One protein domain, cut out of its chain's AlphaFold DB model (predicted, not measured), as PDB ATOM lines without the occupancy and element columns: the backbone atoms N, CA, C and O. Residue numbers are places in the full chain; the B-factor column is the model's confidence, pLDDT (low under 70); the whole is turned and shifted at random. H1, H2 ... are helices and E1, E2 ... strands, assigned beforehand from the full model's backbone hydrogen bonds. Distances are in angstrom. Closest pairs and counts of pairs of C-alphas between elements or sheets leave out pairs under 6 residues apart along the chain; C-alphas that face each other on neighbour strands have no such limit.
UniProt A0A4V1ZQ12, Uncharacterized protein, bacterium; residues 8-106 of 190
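Overview. This is residues 8 to 106 of the 190 residues of an uncharacterized protein of bacterium (UniProt A0A4V1ZQ12). A twisted wall of four antiparallel strands has two helices, H2 and H3, over one face, while its other face is bare. The hairpin of E1 and E2 reaches past E3 and E4 as a long arm with its turn at residues 67 to 71, and the short helix H1 lies crosswise to H3 on the side away from the sheet. The printed part has 99 residues, with three named helices followed by four named strands, and its class is mixed, helices and strands. The sheet's order E1, E2, E3, E4 is a meander, each strand the antiparallel neighbour of the one before. The whole is compact, with a radius of gyration of the C-alphas of 14.4 A, and spans 49 by 24 by 20 A, the arm making much of the length.

Along the chain. Find C-alpha 8 at (19.156, 15.722, 1.439); from there H1 runs to residue 16, 12.4 A. H2 follows as residues 20 to 29, 14.3 A, and H3 as residues 34 to 46, 19.0 A. Find C-alpha 53 at (11.125, 6.399, -10.506), where E1 begins; it runs to residue 66, 37.1 A. E2, residues 72 to 85, measures 37.5 A and bends by 53 degrees at residue 77. E3 is residues 88 to 95, 22.5 A, and E4 is residues 98 to 105, 23.6 A, ending at C-alpha 105 at (2.322, 1.481, -1.077).

Arrangement. Look first at the sheet, whose edge strands are E1 and E4. In the hairpin E1 and E2, N 65 and O 73 are 2.8 A apart, and N 57 and O 82 are 2.9 A apart. In the hairpin E2 and E3, N 81 and O 92 are 2.8 A apart; in the hairpin E3 and E4, N 91 and O 102 are 3.0 A apart, each pair within hydrogen-bond range. H3 is on the sheet at a height over the sheet of 9.7 A, over E2 and E3, along the strands, at 20 degrees to E3 on the local plane; the closest C-alphas of H3 and E3, Ile 39 and Phe 94, are 7.5 A apart. H2 is on the same face; its closest C-alpha to E1 is Leu 21, 6.5 A from that of Cys 56. H2 and H3 only just touch, with 3 pairs of C-alphas within 8 A, and only at the corner by their link, H3 with residues 35 to 36 alone; the closest C-alphas, Leu 29 and Thr 36, are 5.4 A apart. H1 is not on the sheet; it is close to but not clearly touching H3, about perpendicular at 89 degrees, the closest C-alphas being Met 12 and Ser 44, 6.0 A apart. Every O i to N i+4 pair is within hydrogen-bond range in H2 and H3, and 4 of 5 in H1.

Size, cuts and confidence. The C-alphas of Asn 69 and Ile 106, the two farthest apart, are 51.1 A apart. The printed part has no cut and no long link. The mean pLDDT of the printed part is 85.6; residues 8 to 17, of which 8 to 16 belong to H1, are under 70.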
ATOM      1  N   PRO A   8      20.320  16.506   1.866       45.91
ATOM      2  CA  PRO A   8      19.156  15.722   1.439       45.91
ATOM      3  C   PRO A   8      18.474  16.296   0.186       45.91
ATOM      4  O   PRO A   8      18.112  15.537  -0.708       45.91
ATOM      5  N   GLN A   9      18.418  17.628   0.071       48.44
ATOM      6  CA  GLN A   9      17.918  18.338  -1.111       48.44
ATOM      7  C   GLN A   9      18.783  18.093  -2.360       48.44
ATOM      8  O   GLN A   9      18.241  17.804  -3.422       48.44
ATOM      9  N   GLU A  10      20.115  18.118  -2.254       54.59
ATOM     10  CA  GLU A  10      21.033  17.825  -3.371       54.59
ATOM     11  C   GLU A  10      21.052  16.344  -3.781       54.59
ATOM     12  O   GLU A  10      21.355  16.022  -4.935       54.59
ATOM     13  N   ARG A  11      20.750  15.427  -2.854       50.62
ATOM     14  CA  ARG A  11      20.617  13.985  -3.135       50.62
ATOM     15  C   ARG A  11      19.304  13.670  -3.839       50.62
ATOM     16  O   ARG A  11      19.331  12.966  -4.841       50.62
ATOM     17  N   MET A  12      18.217  14.278  -3.387       56.31
ATOM     18  CA  MET A  12      16.880  14.142  -3.960       56.31
ATOM     19  C   MET A  12      16.798  14.749  -5.361       56.31
ATOM     20  O   MET A  12      16.265  14.136  -6.291       56.31
ATOM     21  N   LEU A  13      17.504  15.868  -5.567       57.56
ATOM     22  CA  LEU A  13      17.767  16.398  -6.896       57.56
ATOM     23  C   LEU A  13      18.415  15.346  -7.808       57.56
ATOM     24  O   LEU A  13      18.112  15.354  -8.985       57.56
ATOM     25  N   ASN A  14      19.258  14.422  -7.322       58.81
ATOM     26  CA  ASN A  14      19.860  13.380  -8.173       58.81
ATOM     27  C   ASN A  14      18.891  12.250  -8.545       58.81
ATOM     28  O   ASN A  14      19.097  11.646  -9.591       58.81
ATOM     29  N   THR A  15      17.872  11.943  -7.736       61.78
ATOM     30  CA  THR A  15      16.835  10.957  -8.100       61.78
ATOM     31  C   THR A  15      15.887  11.555  -9.137       61.78
ATOM     32  O   THR A  15      15.678  10.972 -10.199       61.78
ATOM     33  N   ILE A  16      15.429  12.788  -8.907       65.06
ATOM     34  CA  ILE A  16      14.580  13.541  -9.843       65.06
ATOM     35  C   ILE A  16      15.334  13.869 -11.145       65.06
ATOM     36  O   ILE A  16      14.780  13.723 -12.232       65.06
ATOM     37  N   LYS A  17      16.625  14.232 -11.075       62.16
ATOM     38  CA  LYS A  17      17.470  14.544 -12.248       62.16
ATOM     39  C   LYS A  17      17.857  13.331 -13.096       62.16
ATOM     40  O   LYS A  17      18.554  13.515 -14.089       62.16
ATOM     41  N   LYS A  18      17.474  12.110 -12.720       71.19
ATOM     42  CA  LYS A  18      17.738  10.911 -13.531       71.19
ATOM     43  C   LYS A  18      16.571  10.534 -14.437       71.19
ATOM     44  O   LYS A  18      16.804   9.861 -15.433       71.19
ATOM     45  N   HIS A  19      15.349  10.967 -14.124       80.81
ATOM     46  CA  HIS A  19      14.175  10.630 -14.925       80.81
ATOM     47  C   HIS A  19      13.856  11.746 -15.925       80.81
ATOM     48  O   HIS A  19      13.579  12.880 -15.536       80.81
ATOM     49  N   GLU A  20      13.850  11.419 -17.216       84.19
ATOM     50  CA  GLU A  20      13.765  12.388 -18.317       84.19
ATOM     51  C   GLU A  20      12.587  13.369 -18.188       84.19
ATOM     52  O   GLU A  20      12.782  14.582 -18.248       84.19
ATOM     53  N   LEU A  21      11.381  12.866 -17.907       82.88
ATOM     54  CA  LEU A  21      10.188  13.714 -17.776       82.88
ATOM     55  C   LEU A  21      10.206  14.622 -16.538       82.88
ATOM     56  O   LEU A  21       9.676  15.729 -16.585       82.88
ATOM     57  N   LEU A  22      10.855  14.207 -15.447       85.25
ATOM     58  CA  LEU A  22      11.013  15.063 -14.269       85.25
ATOM     59  C   LEU A  22      12.051  16.166 -14.522       85.25
ATOM     60  O   LEU A  22      11.879  17.293 -14.061       85.25
ATOM     61  N   ILE A  23      13.095  15.875 -15.306       85.38
ATOM     62  CA  ILE A  23      14.056  16.883 -15.781       85.38
ATOM     63  C   ILE A  23      13.355  17.897 -16.688       85.38
ATOM     64  O   ILE A  23      13.582  19.102 -16.562       85.38
ATOM     65  N   GLU A  24      12.518  17.427 -17.614       86.75
ATOM     66  CA  GLU A  24      11.733  18.291 -18.493       86.75
ATOM     67  C   GLU A  24      10.791  19.192 -17.686       86.75
ATOM     68  O   GLU A  24      10.792  20.411 -17.881       86.75
ATOM     69  N   LEU A  25      10.054  18.622 -16.726       87.88
ATOM     70  CA  LEU A  25       9.194  19.378 -15.822       87.88
ATOM     71  C   LEU A  25       9.992  20.434 -15.046       87.88
ATOM     72  O   LEU A  25       9.584  21.591 -15.001       87.88
ATOM     73  N   ALA A  26      11.160  20.080 -14.502       85.38
ATOM     74  CA  ALA A  26      12.024  21.025 -13.795       85.38
ATOM     75  C   ALA A  26      12.424  22.217 -14.669       85.38
ATOM     76  O   ALA A  26      12.374  23.360 -14.215       85.38
ATOM     77  N   LYS A  27      12.763  21.973 -15.941       85.94
ATOM     78  CA  LYS A  27      13.074  23.041 -16.901       85.94
ATOM     79  C   LYS A  27      11.867  23.947 -17.149       85.94
ATOM     80  O   LYS A  27      12.036  25.163 -17.157       85.94
ATOM     81  N   LYS A  28      10.670  23.373 -17.322       87.38
ATOM     82  CA  LYS A  28       9.425  24.134 -17.541       87.38
ATOM     83  C   LYS A  28       9.026  24.963 -16.322       87.38
ATOM     84  O   LYS A  28       8.571  26.090 -16.478       87.38
ATOM     85  N   LEU A  29       9.215  24.426 -15.120       86.62
ATOM     86  CA  LEU A  29       8.880  25.108 -13.872       86.62
ATOM     87  C   LEU A  29       9.896  26.196 -13.506       86.62
ATOM     88  O   LEU A  29       9.522  27.165 -12.864       86.62
ATOM     89  N   ASN A  30      11.162  26.102 -13.923       82.25
ATOM     90  CA  ASN A  30      12.215  27.039 -13.495       82.25
ATOM     91  C   ASN A  30      11.869  28.531 -13.725       82.25
ATOM     92  O   ASN A  30      12.326  29.396 -12.985       82.25
ATOM     93  N   SER A  31      11.026  28.843 -14.713       79.56
ATOM     94  CA  SER A  31      10.553  30.204 -15.004       79.56
ATOM     95  C   SER A  31       9.334  30.662 -14.183       79.56
ATOM     96  O   SER A  31       8.948  31.825 -14.280       79.56
ATOM     97  N   LEU A  32       8.724  29.789 -13.374       83.12
ATOM     98  CA  LEU A  32       7.461  30.022 -12.652       83.12
ATOM     99  C   LEU A  32       7.647  30.427 -11.176       83.12
ATOM    100  O   LEU A  32       6.673  30.549 -10.430       83.12
ATOM    101  N   GLY A  33       8.885  30.665 -10.739       80.12
ATOM    102  CA  GLY A  33       9.190  31.185  -9.404       80.12
ATOM    103  C   GLY A  33       8.916  30.188  -8.271       80.12
ATOM    104  O   GLY A  33       9.316  29.031  -8.341       80.12
ATOM    105  N   LYS A  34       8.244  30.641  -7.200       85.06
ATOM    106  CA  LYS A  34       8.100  29.893  -5.931       85.06
ATOM    107  C   LYS A  34       7.347  28.566  -6.044       85.06
ATOM    108  O   LYS A  34       7.570  27.681  -5.225       85.06
ATOM    109  N   ILE A  35       6.460  28.409  -7.029       87.25
ATOM    110  CA  ILE A  35       5.715  27.149  -7.191       87.25
ATOM    111  C   ILE A  35       6.653  25.973  -7.484       87.25
ATOM    112  O   ILE A  35       6.405  24.853  -7.052       87.25
ATOM    113  N   THR A  36       7.772  26.249  -8.148       86.44
ATOM    114  CA  THR A  36       8.825  25.279  -8.451       86.44
ATOM    115  C   THR A  36       9.408  24.692  -7.179       86.44
ATOM    116  O   THR A  36       9.506  23.475  -7.057       86.44
ATOM    117  N   GLU A  37       9.734  25.545  -6.209       84.75
ATOM    118  CA  GLU A  37      10.233  25.111  -4.903       84.75
ATOM    119  C   GLU A  37       9.193  24.244  -4.193       84.75
ATOM    120  O   GLU A  37       9.525  23.155  -3.747       84.75
ATOM    121  N   VAL A  38       7.923  24.660  -4.176       89.12
ATOM    122  CA  VAL A  38       6.847  23.892  -3.529       89.12
ATOM    123  C   VAL A  38       6.696  22.500  -4.145       89.12
ATOM    124  O   VAL A  38       6.620  21.514  -3.411       89.12
ATOM    125  N   ILE A  39       6.685  22.402  -5.478       90.19
ATOM    126  CA  ILE A  39       6.558  21.125  -6.191       90.19
ATOM    127  C   ILE A  39       7.747  20.216  -5.872       90.19
ATOM    128  O   ILE A  39       7.552  19.063  -5.489       90.19
ATOM    129  N   PHE A  40       8.977  20.722  -5.984       85.88
ATOM    130  CA  PHE A  40      10.165  19.897  -5.765       85.88
ATOM    131  C   PHE A  40      10.395  19.547  -4.298       85.88
ATOM    132  O   PHE A  40      10.827  18.431  -4.019       85.88
ATOM    133  N   THR A  41      10.058  20.429  -3.358       85.44
ATOM    134  CA  THR A  41      10.053  20.100  -1.928       85.44
ATOM    135  C   THR A  41       9.020  19.019  -1.633       85.44
ATOM    136  O   THR A  41       9.357  18.034  -0.988       85.44
ATOM    137  N   SER A  42       7.810  19.122  -2.181       90.19
ATOM    138  CA  SER A  42       6.782  18.094  -1.987       90.19
ATOM    139  C   SER A  42       7.232  16.738  -2.530       90.19
ATOM    140  O   SER A  42       7.141  15.739  -1.827       90.19
ATOM    141  N   LEU A  43       7.790  16.698  -3.748       88.56
ATOM    142  CA  LEU A  43       8.367  15.477  -4.324       88.56
ATOM    143  C   LEU A  43       9.483  14.902  -3.447       88.56
ATOM    144  O   LEU A  43       9.592  13.687  -3.319       88.56
ATOM    145  N   SER A  44      10.277  15.768  -2.814       83.94
ATOM    146  CA  SER A  44      11.365  15.365  -1.920       83.94
ATOM    147  C   SER A  44      10.916  14.701  -0.635       83.94
ATOM    148  O   SER A  44      11.643  13.886  -0.076       83.94
ATOM    149  N   GLU A  45       9.737  15.084  -0.157       85.75
ATOM    150  CA  GLU A  45       9.167  14.562   1.076       85.75
ATOM    151  C   GLU A  45       8.508  13.202   0.850       85.75
ATOM    152  O   GLU A  45       8.457  12.396   1.776       85.75
ATOM    153  N   VAL A  46       8.030  12.933  -0.372       89.50
ATOM    154  CA  VAL A  46       7.295  11.699  -0.683       89.50
ATOM    155  C   VAL A  46       8.077  10.653  -1.469       89.50
ATOM    156  O   VAL A  46       7.688   9.491  -1.434       89.50
ATOM    157  N   ILE A  47       9.162  11.024  -2.156       87.25
ATOM    158  CA  ILE A  47      10.043  10.077  -2.851       87.25
ATOM    159  C   ILE A  47      11.353   9.991  -2.083       87.25
ATOM    160  O   ILE A  47      12.122  10.954  -2.016       87.25
ATOM    161  N   THR A  48      11.635   8.819  -1.517       80.25
ATOM    162  CA  THR A  48      12.900   8.605  -0.815       80.25
ATOM    163  C   THR A  48      14.086   8.581  -1.787       80.25
ATOM    164  O   THR A  48      13.958   8.295  -2.975       80.25
ATOM    165  N   ASN A  49      15.293   8.868  -1.292       71.56
ATOM    166  CA  ASN A  49      16.499   8.888  -2.135       71.56
ATOM    167  C   ASN A  49      16.870   7.514  -2.727       71.56
ATOM    168  O   ASN A  49      17.662   7.455  -3.667       71.56
ATOM    169  N   GLU A  50      16.351   6.432  -2.149       78.94
ATOM    170  CA  GLU A  50      16.618   5.054  -2.568       78.94
ATOM    171  C   GLU A  50      15.582   4.546  -3.577       78.94
ATOM    172  O   GLU A  50      15.868   3.612  -4.326       78.94
ATOM    173  N   GLU A  51      14.416   5.195  -3.641       84.06
ATOM    174  CA  GLU A  51      13.364   4.865  -4.592       84.06
ATOM    175  C   GLU A  51      13.772   5.174  -6.027       84.06
ATOM    176  O   GLU A  51      14.382   6.202  -6.350       84.06
ATOM    177  N   ARG A  52      13.378   4.274  -6.924       87.19
ATOM    178  CA  ARG A  52      13.573   4.443  -8.361       87.19
ATOM    179  C   ARG A  52      12.260   4.844  -8.993       87.19
ATOM    180  O   ARG A  52      11.275   4.122  -8.891       87.19
ATOM    181  N   VAL A  53      12.266   5.974  -9.692       89.50
ATOM    182  CA  VAL A  53      11.125   6.399 -10.506       89.50
ATOM    183  C   VAL A  53      11.079   5.529 -11.756       89.50
ATOM    184  O   VAL A  53      11.967   5.612 -12.601       89.50
ATOM    185  N   LEU A  54      10.058   4.681 -11.848       88.44
ATOM    186  CA  LEU A  54       9.819   3.770 -12.967       88.44
ATOM    187  C   LEU A  54       8.979   4.423 -14.060       88.44
ATOM    188  O   LEU A  54       9.121   4.105 -15.237       88.44
ATOM    189  N   PHE A  55       8.083   5.317 -13.655       87.75
ATOM    190  CA  PHE A  55       7.208   6.038 -14.556       87.75
ATOM    191  C   PHE A  55       6.867   7.408 -13.975       87.75
ATOM    192  O   PHE A  55       6.683   7.563 -12.768       87.75
ATOM    193  N   CYS A  56       6.729   8.397 -14.851       88.81
ATOM    194  CA  CYS A  56       6.216   9.713 -14.509       88.81
ATOM    195  C   CYS A  56       5.347  10.218 -15.660       88.81
ATOM    196  O   CYS A  56       5.782  10.201 -16.806       88.81
ATOM    197  N   ASN A  57       4.165  10.734 -15.347       87.81
ATOM    198  CA  ASN A  57       3.345  11.527 -16.252       87.81
ATOM    199  C   ASN A  57       2.948  12.813 -15.541       87.81
ATOM    200  O   ASN A  57       2.654  12.787 -14.345       87.81
ATOM    201  N   TYR A  58       2.924  13.925 -16.266       89.69
ATOM    202  CA  TYR A  58       2.483  15.194 -15.712       89.69
ATOM    203  C   TYR A  58       1.681  15.999 -16.728       89.69
ATOM    204  O   TYR A  58       1.931  15.947 -17.930       89.69
ATOM    205  N   GLN A  59       0.742  16.787 -16.222       89.38
ATOM    206  CA  GLN A  59       0.007  17.799 -16.966       89.38
ATOM    207  C   GLN A  59       0.287  19.145 -16.311       89.38
ATOM    208  O   GLN A  59      -0.050  19.365 -15.152       89.38
ATOM    209  N   LEU A  60       0.965  20.031 -17.039       91.94
ATOM    210  CA  LEU A  60       1.339  21.359 -16.563       91.94
ATOM    211  C   LEU A  60       0.572  22.411 -17.366       91.94
ATOM    212  O   LEU A  60       0.733  22.496 -18.582       91.94
ATOM    213  N   GLN A  61      -0.215  23.233 -16.676       92.62
ATOM    214  CA  GLN A  61      -0.931  24.363 -17.255       92.62
ATOM    215  C   GLN A  61      -0.274  25.675 -16.827       92.62
ATOM    216  O   GLN A  61      -0.212  26.019 -15.641       92.62
ATOM    217  N   THR A  62       0.203  26.424 -17.815       92.31
ATOM    218  CA  THR A  62       0.820  27.740 -17.637       92.31
ATOM    219  C   THR A  62       0.225  28.749 -18.608       92.31
ATOM    220  O   THR A  62      -0.451  28.400 -19.574       92.31
ATOM    221  N   GLY A  63       0.465  30.026 -18.341       91.00
ATOM    222  CA  GLY A  63       0.111  31.112 -19.236       91.00
ATOM    223  C   GLY A  63       0.994  32.325 -19.026       91.00
ATOM    224  O   GLY A  63       2.031  32.261 -18.368       91.00
ATOM    225  N   ASN A  64       0.545  33.441 -19.583       92.69
ATOM    226  CA  ASN A  64       1.226  34.721 -19.517       92.69
ATOM    227  C   ASN A  64       0.330  35.723 -18.797       92.69
ATOM    228  O   ASN A  64      -0.815  35.927 -19.199       92.69
ATOM    229  N   LYS A  65       0.865  36.371 -17.763       88.88
ATOM    230  CA  LYS A  65       0.226  37.506 -17.105       88.88
ATOM    231  C   LYS A  65       0.851  38.793 -17.622       88.88
ATOM    232  O   LYS A  65       2.062  38.983 -17.528       88.88
ATOM    233  N   TYR A  66       0.007  39.675 -18.137       91.75
ATOM    234  CA  TYR A  66       0.403  41.015 -18.547       91.75
ATOM    235  C   TYR A  66       0.327  41.939 -17.334       91.75
ATOM    236  O   TYR A  66      -0.693  41.995 -16.647       91.75
ATOM    237  N   LEU A  67       1.434  42.605 -17.036       90.44
ATOM    238  CA  LEU A  67       1.523  43.628 -16.004       90.44
ATOM    239  C   LEU A  67       1.146  44.993 -16.595       90.44
ATOM    240  O   LEU A  67       1.296  45.215 -17.796       90.44
ATOM    241  N   ASP A  68       0.723  45.929 -15.745       90.12
ATOM    242  CA  ASP A  68       0.289  47.274 -16.165       90.12
ATOM    243  C   ASP A  68       1.388  48.065 -16.897       90.12
ATOM    244  O   ASP A  68       1.110  48.954 -17.697       90.12
ATOM    245  N   ASN A  69       2.655  47.712 -16.664       90.38
ATOM    246  CA  ASN A  69       3.816  48.274 -17.358       90.38
ATOM    247  C   ASN A  69       4.090  47.624 -18.736       90.38
ATOM    248  O   ASN A  69       5.164  47.829 -19.301       90.38
ATOM    249  N   GLY A  70       3.177  46.790 -19.243       89.50
ATOM    250  CA  GLY A  70       3.311  46.049 -20.500       89.50
ATOM    251  C   GLY A  70       4.241  44.832 -20.439       89.50
ATOM    252  O   GLY A  70       4.392  44.135 -21.441       89.50
ATOM    253  N   SER A  71       4.861  44.543 -19.290       89.62
ATOM    254  CA  SER A  71       5.723  43.368 -19.136       89.62
ATOM    255  C   SER A  71       4.895  42.091 -19.067       89.62
ATOM    256  O   SER A  71       3.828  42.057 -18.454       89.62
ATOM    257  N   VAL A  72       5.422  41.018 -19.649       89.12
ATOM    258  CA  VAL A  72       4.818  39.687 -19.581       89.12
ATOM    259  C   VAL A  72       5.585  38.848 -18.574       89.12
ATOM    260  O   VAL A  72       6.798  38.690 -18.699       89.12
ATOM    261  N   VAL A  73       4.879  38.302 -17.586       88.62
ATOM    262  CA  VAL A  73       5.448  37.348 -16.629       88.62
ATOM    263  C   VAL A  73       4.774  35.982 -16.774       88.62
ATOM    264  O   VAL A  73       3.553  35.923 -16.950       88.62
ATOM    265  N   PRO A  74       5.534  34.877 -16.701       88.94
ATOM    266  CA  PRO A  74       4.958  33.540 -16.677       88.94
ATOM    267  C   PRO A  74       3.990  33.374 -15.500       88.94
ATOM    268  O   PRO A  74       4.276  33.793 -14.378       88.94
ATOM    269  N   GLN A  75       2.848  32.744 -15.750       90.62
ATOM    270  CA  GLN A  75       1.834  32.439 -14.748       90.62
ATOM    271  C   GLN A  75       1.609  30.932 -14.668       90.62
ATOM    272  O   GLN A  75       1.426  30.254 -15.677       90.62
ATOM    273  N   PHE A  76       1.588  30.419 -13.443       92.50
ATOM    274  CA  PHE A  76       1.204  29.048 -13.138       92.50
ATOM    275  C   PHE A  76      -0.312  28.942 -12.913       92.50
ATOM    276  O   PHE A  76      -0.893  29.780 -12.211       92.50
ATOM    277  N   TYR A  77      -0.939  27.898 -13.459       93.00
ATOM    278  CA  TYR A  77      -2.338  27.555 -13.187       93.00
ATOM    279  C   TYR A  77      -2.452  26.251 -12.405       93.00
ATOM    280  O   TYR A  77      -2.982  26.252 -11.291       93.00
ATOM    281  N   SER A  78      -1.925  25.161 -12.959       95.12
ATOM    282  CA  SER A  78      -1.944  23.861 -12.301       95.12
ATOM    283  C   SER A  78      -0.802  22.960 -12.754       95.12
ATOM    284  O   SER A  78      -0.255  23.108 -13.849       95.12
ATOM    285  N   CYS A  79      -0.440  22.011 -11.898       94.81
ATOM    286  CA  CYS A  79       0.415  20.890 -12.245       94.81
ATOM    287  C   CYS A  79      -0.119  19.634 -11.574       94.81
ATOM    288  O   CYS A  79      -0.162  19.544 -10.350       94.81
ATOM    289  N   GLU A  80      -0.503  18.663 -12.383       93.88
ATOM    290  CA  GLU A  80      -0.930  17.349 -11.929       93.88
ATOM    291  C   GLU A  80       0.121  16.329 -12.342       93.88
ATOM    292  O   GLU A  80       0.669  16.401 -13.442       93.88
ATOM    293  N   MET A  81       0.443  15.401 -11.451       92.62
ATOM    294  CA  MET A  81       1.489  14.409 -11.645       92.62
ATOM    295  C   MET A  81       1.026  13.044 -11.162       92.62
ATOM    296  O   MET A  81       0.420  12.905 -10.100       92.62
ATOM    297  N   THR A  82       1.373  12.022 -11.933       92.00
ATOM    298  CA  THR A  82       1.313  10.625 -11.517       92.00
ATOM    299  C   THR A  82       2.705  10.032 -11.621       92.00
ATOM    300  O   THR A  82       3.331  10.092 -12.681       92.00
ATOM    301  N   ILE A  83       3.196   9.475 -10.520       91.94
ATOM    302  CA  ILE A  83       4.533   8.897 -10.432       91.94
ATOM    303  C   ILE A  83       4.408   7.469  -9.916       91.94
ATOM    304  O   ILE A  83       3.748   7.215  -8.911       91.94
ATOM    305  N   LEU A  84       5.057   6.544 -10.612       92.12
ATOM    306  CA  LEU A  84       5.245   5.172 -10.166       92.12
ATOM    307  C   LEU A  84       6.703   5.011  -9.753       92.12
ATOM    308  O   LEU A  84       7.605   5.205 -10.575       92.12
ATOM    309  N   THR A  85       6.934   4.638  -8.502       92.19
ATOM    310  CA  THR A  85       8.240   4.173  -8.042       92.19
ATOM    311  C   THR A  85       8.243   2.659  -7.915       92.19
ATOM    312  O   THR A  85       7.256   1.981  -8.214       92.19
ATOM    313  N   ASP A  86       9.365   2.103  -7.486       91.44
ATOM    314  CA  ASP A  86       9.498   0.679  -7.225       91.44
ATOM    315  C   ASP A  86       8.787   0.192  -5.950       91.44
ATOM    316  O   ASP A  86       8.775  -1.013  -5.693       91.44
ATOM    317  N   CYS A  87       8.156   1.094  -5.190       90.81
ATOM    318  CA  CYS A  87       7.326   0.751  -4.030       90.81
ATOM    319  C   CYS A  87       6.073   1.626  -3.844       90.81
ATOM    320  O   CYS A  87       5.180   1.243  -3.089       90.81
ATOM    321  N   ASN A  88       5.960   2.768  -4.531       93.25
ATOM    322  CA  ASN A  88       4.861   3.711  -4.351       93.25
ATOM    323  C   ASN A  88       4.157   4.064  -5.662       93.25
ATOM    324  O   ASN A  88       4.775   4.279  -6.704       93.25
ATOM    325  N   PHE A  89       2.838   4.206  -5.574       94.06
ATOM    326  CA  PHE A  89       2.033   4.944  -6.534       94.06
ATOM    327  C   PHE A  89       1.694   6.310  -5.937       94.06
ATOM    328  O   PHE A  89       1.036   6.387  -4.893       94.06
ATOM    329  N   LEU A  90       2.144   7.381  -6.588       94.19
ATOM    330  CA  LEU A  90       1.937   8.751  -6.138       94.19
ATOM    331  C   LEU A  90       1.039   9.514  -7.108       94.19
ATOM    332  O   LEU A  90       1.290   9.529  -8.315       94.19
ATOM    333  N   THR A  91       0.052  10.221  -6.567       94.38
ATOM    334  CA  THR A  91      -0.675  11.269  -7.290       94.38
ATOM    335  C   THR A  91      -0.478  12.597  -6.579       94.38
ATOM    336  O   THR A  91      -0.707  12.719  -5.374       94.38
ATOM    337  N   LEU A  92      -0.014  13.599  -7.321       95.38
ATOM    338  CA  LEU A  92       0.206  14.945  -6.813       95.38
ATOM    339  C   LEU A  92      -0.572  15.937  -7.673       95.38
ATOM    340  O   LEU A  92      -0.517  15.874  -8.895       95.38
ATOM    341  N   GLY A  93      -1.274  16.861  -7.033       96.25
ATOM    342  CA  GLY A  93      -2.023  17.926  -7.685       96.25
ATOM    343  C   GLY A  93      -1.659  19.256  -7.053       96.25
ATOM    344  O   GLY A  93      -1.788  19.422  -5.843       96.25
ATOM    345  N   PHE A  94      -1.195  20.197  -7.863       95.88
ATOM    346  CA  PHE A  94      -0.854  21.549  -7.452       95.88
ATOM    347  C   PHE A  94      -1.764  22.522  -8.189       95.88
ATOM    348  O   PHE A  94      -1.671  22.651  -9.407       95.88
ATOM    349  N   PHE A  95      -2.628  23.215  -7.457       93.75
ATOM    350  CA  PHE A  95      -3.549  24.224  -7.969       93.75
ATOM    351  C   PHE A  95      -3.338  25.535  -7.212       93.75
ATOM    352  O   PHE A  95      -2.838  25.536  -6.091       93.75
ATOM    353  N   GLN A  96      -3.778  26.660  -7.778       87.06
ATOM    354  CA  GLN A  96      -3.594  27.982  -7.157       87.06
ATOM    355  C   GLN A  96      -4.138  28.091  -5.721       87.06
ATOM    356  O   GLN A  96      -3.603  28.865  -4.930       87.06
ATOM    357  N   ALA A  97      -5.189  27.336  -5.387       87.81
ATOM    358  CA  ALA A  97      -5.859  27.396  -4.086       87.81
ATOM    359  C   ALA A  97      -5.640  26.159  -3.198       87.81
ATOM    360  O   ALA A  97      -5.999  26.185  -2.022       87.81
ATOM    361  N   SER A  98      -5.095  25.066  -3.732       91.06
ATOM    362  CA  SER A  98      -5.011  23.796  -3.006       91.06
ATOM    363  C   SER A  98      -3.946  22.885  -3.589       91.06
ATOM    364  O   SER A  98      -3.807  22.801  -4.808       91.06
ATOM    365  N   HIS A  99      -3.266  22.133  -2.726       92.62
ATOM    366  CA  HIS A  99      -2.366  21.060  -3.132       92.62
ATOM    367  C   HIS A  99      -2.838  19.737  -2.531       92.62
ATOM    368  O   HIS A  99      -3.276  19.687  -1.382       92.62
ATOM    369  N   THR A 100      -2.741  18.665  -3.304       95.06
ATOM    370  CA  THR A 100      -3.133  17.317  -2.899       95.06
ATOM    371  C   THR A 100      -1.991  16.365  -3.180       95.06
ATOM    372  O   THR A 100      -1.455  16.364  -4.285       95.06
ATOM    373  N   ILE A 101      -1.638  15.536  -2.204       95.50
ATOM    374  CA  ILE A 101      -0.632  14.491  -2.375       95.50
ATOM    375  C   ILE A 101      -1.212  13.202  -1.813       95.50
ATOM    376  O   ILE A 101      -1.638  13.158  -0.661       95.50
ATOM    377  N   THR A 102      -1.252  12.162  -2.635       94.94
ATOM    378  CA  THR A 102      -1.643  10.814  -2.224       94.94
ATOM    379  C   THR A 102      -0.488   9.875  -2.505       94.94
ATOM    380  O   THR A 102       0.009   9.820  -3.628       94.94
ATOM    381  N   VAL A 103      -0.086   9.120  -1.486       94.06
ATOM    382  CA  VAL A 103       0.958   8.098  -1.579       94.06
ATOM    383  C   VAL A 103       0.338   6.762  -1.221       94.06
ATOM    384  O   VAL A 103      -0.348   6.636  -0.204       94.06
ATOM    385  N   LYS A 104       0.547   5.765  -2.074       93.56
ATOM    386  CA  LYS A 104       0.029   4.416  -1.881       93.56
ATOM    387  C   LYS A 104       1.148   3.400  -2.047       93.56
ATOM    388  O   LYS A 104       1.722   3.311  -3.128       93.56
ATOM    389  N   ASN A 105       1.386   2.600  -1.010       92.94
ATOM    390  CA  ASN A 105       2.322   1.481  -1.077       92.94
ATOM    391  C   ASN A 105       1.786   0.412  -2.033       92.94
ATOM    392  O   ASN A 105       0.669  -0.083  -1.863       92.94
ATOM    393  N   ILE A 106       2.600   0.031  -3.001       93.19
ATOM    394  CA  ILE A 106       2.299  -0.980  -4.010       93.19
ATOM    395  C   ILE A 106       3.463  -1.968  -4.092       93.19
ATOM    396  O   ILE A 106       4.580  -1.674  -3.679       93.19
TER     397      ILE A 106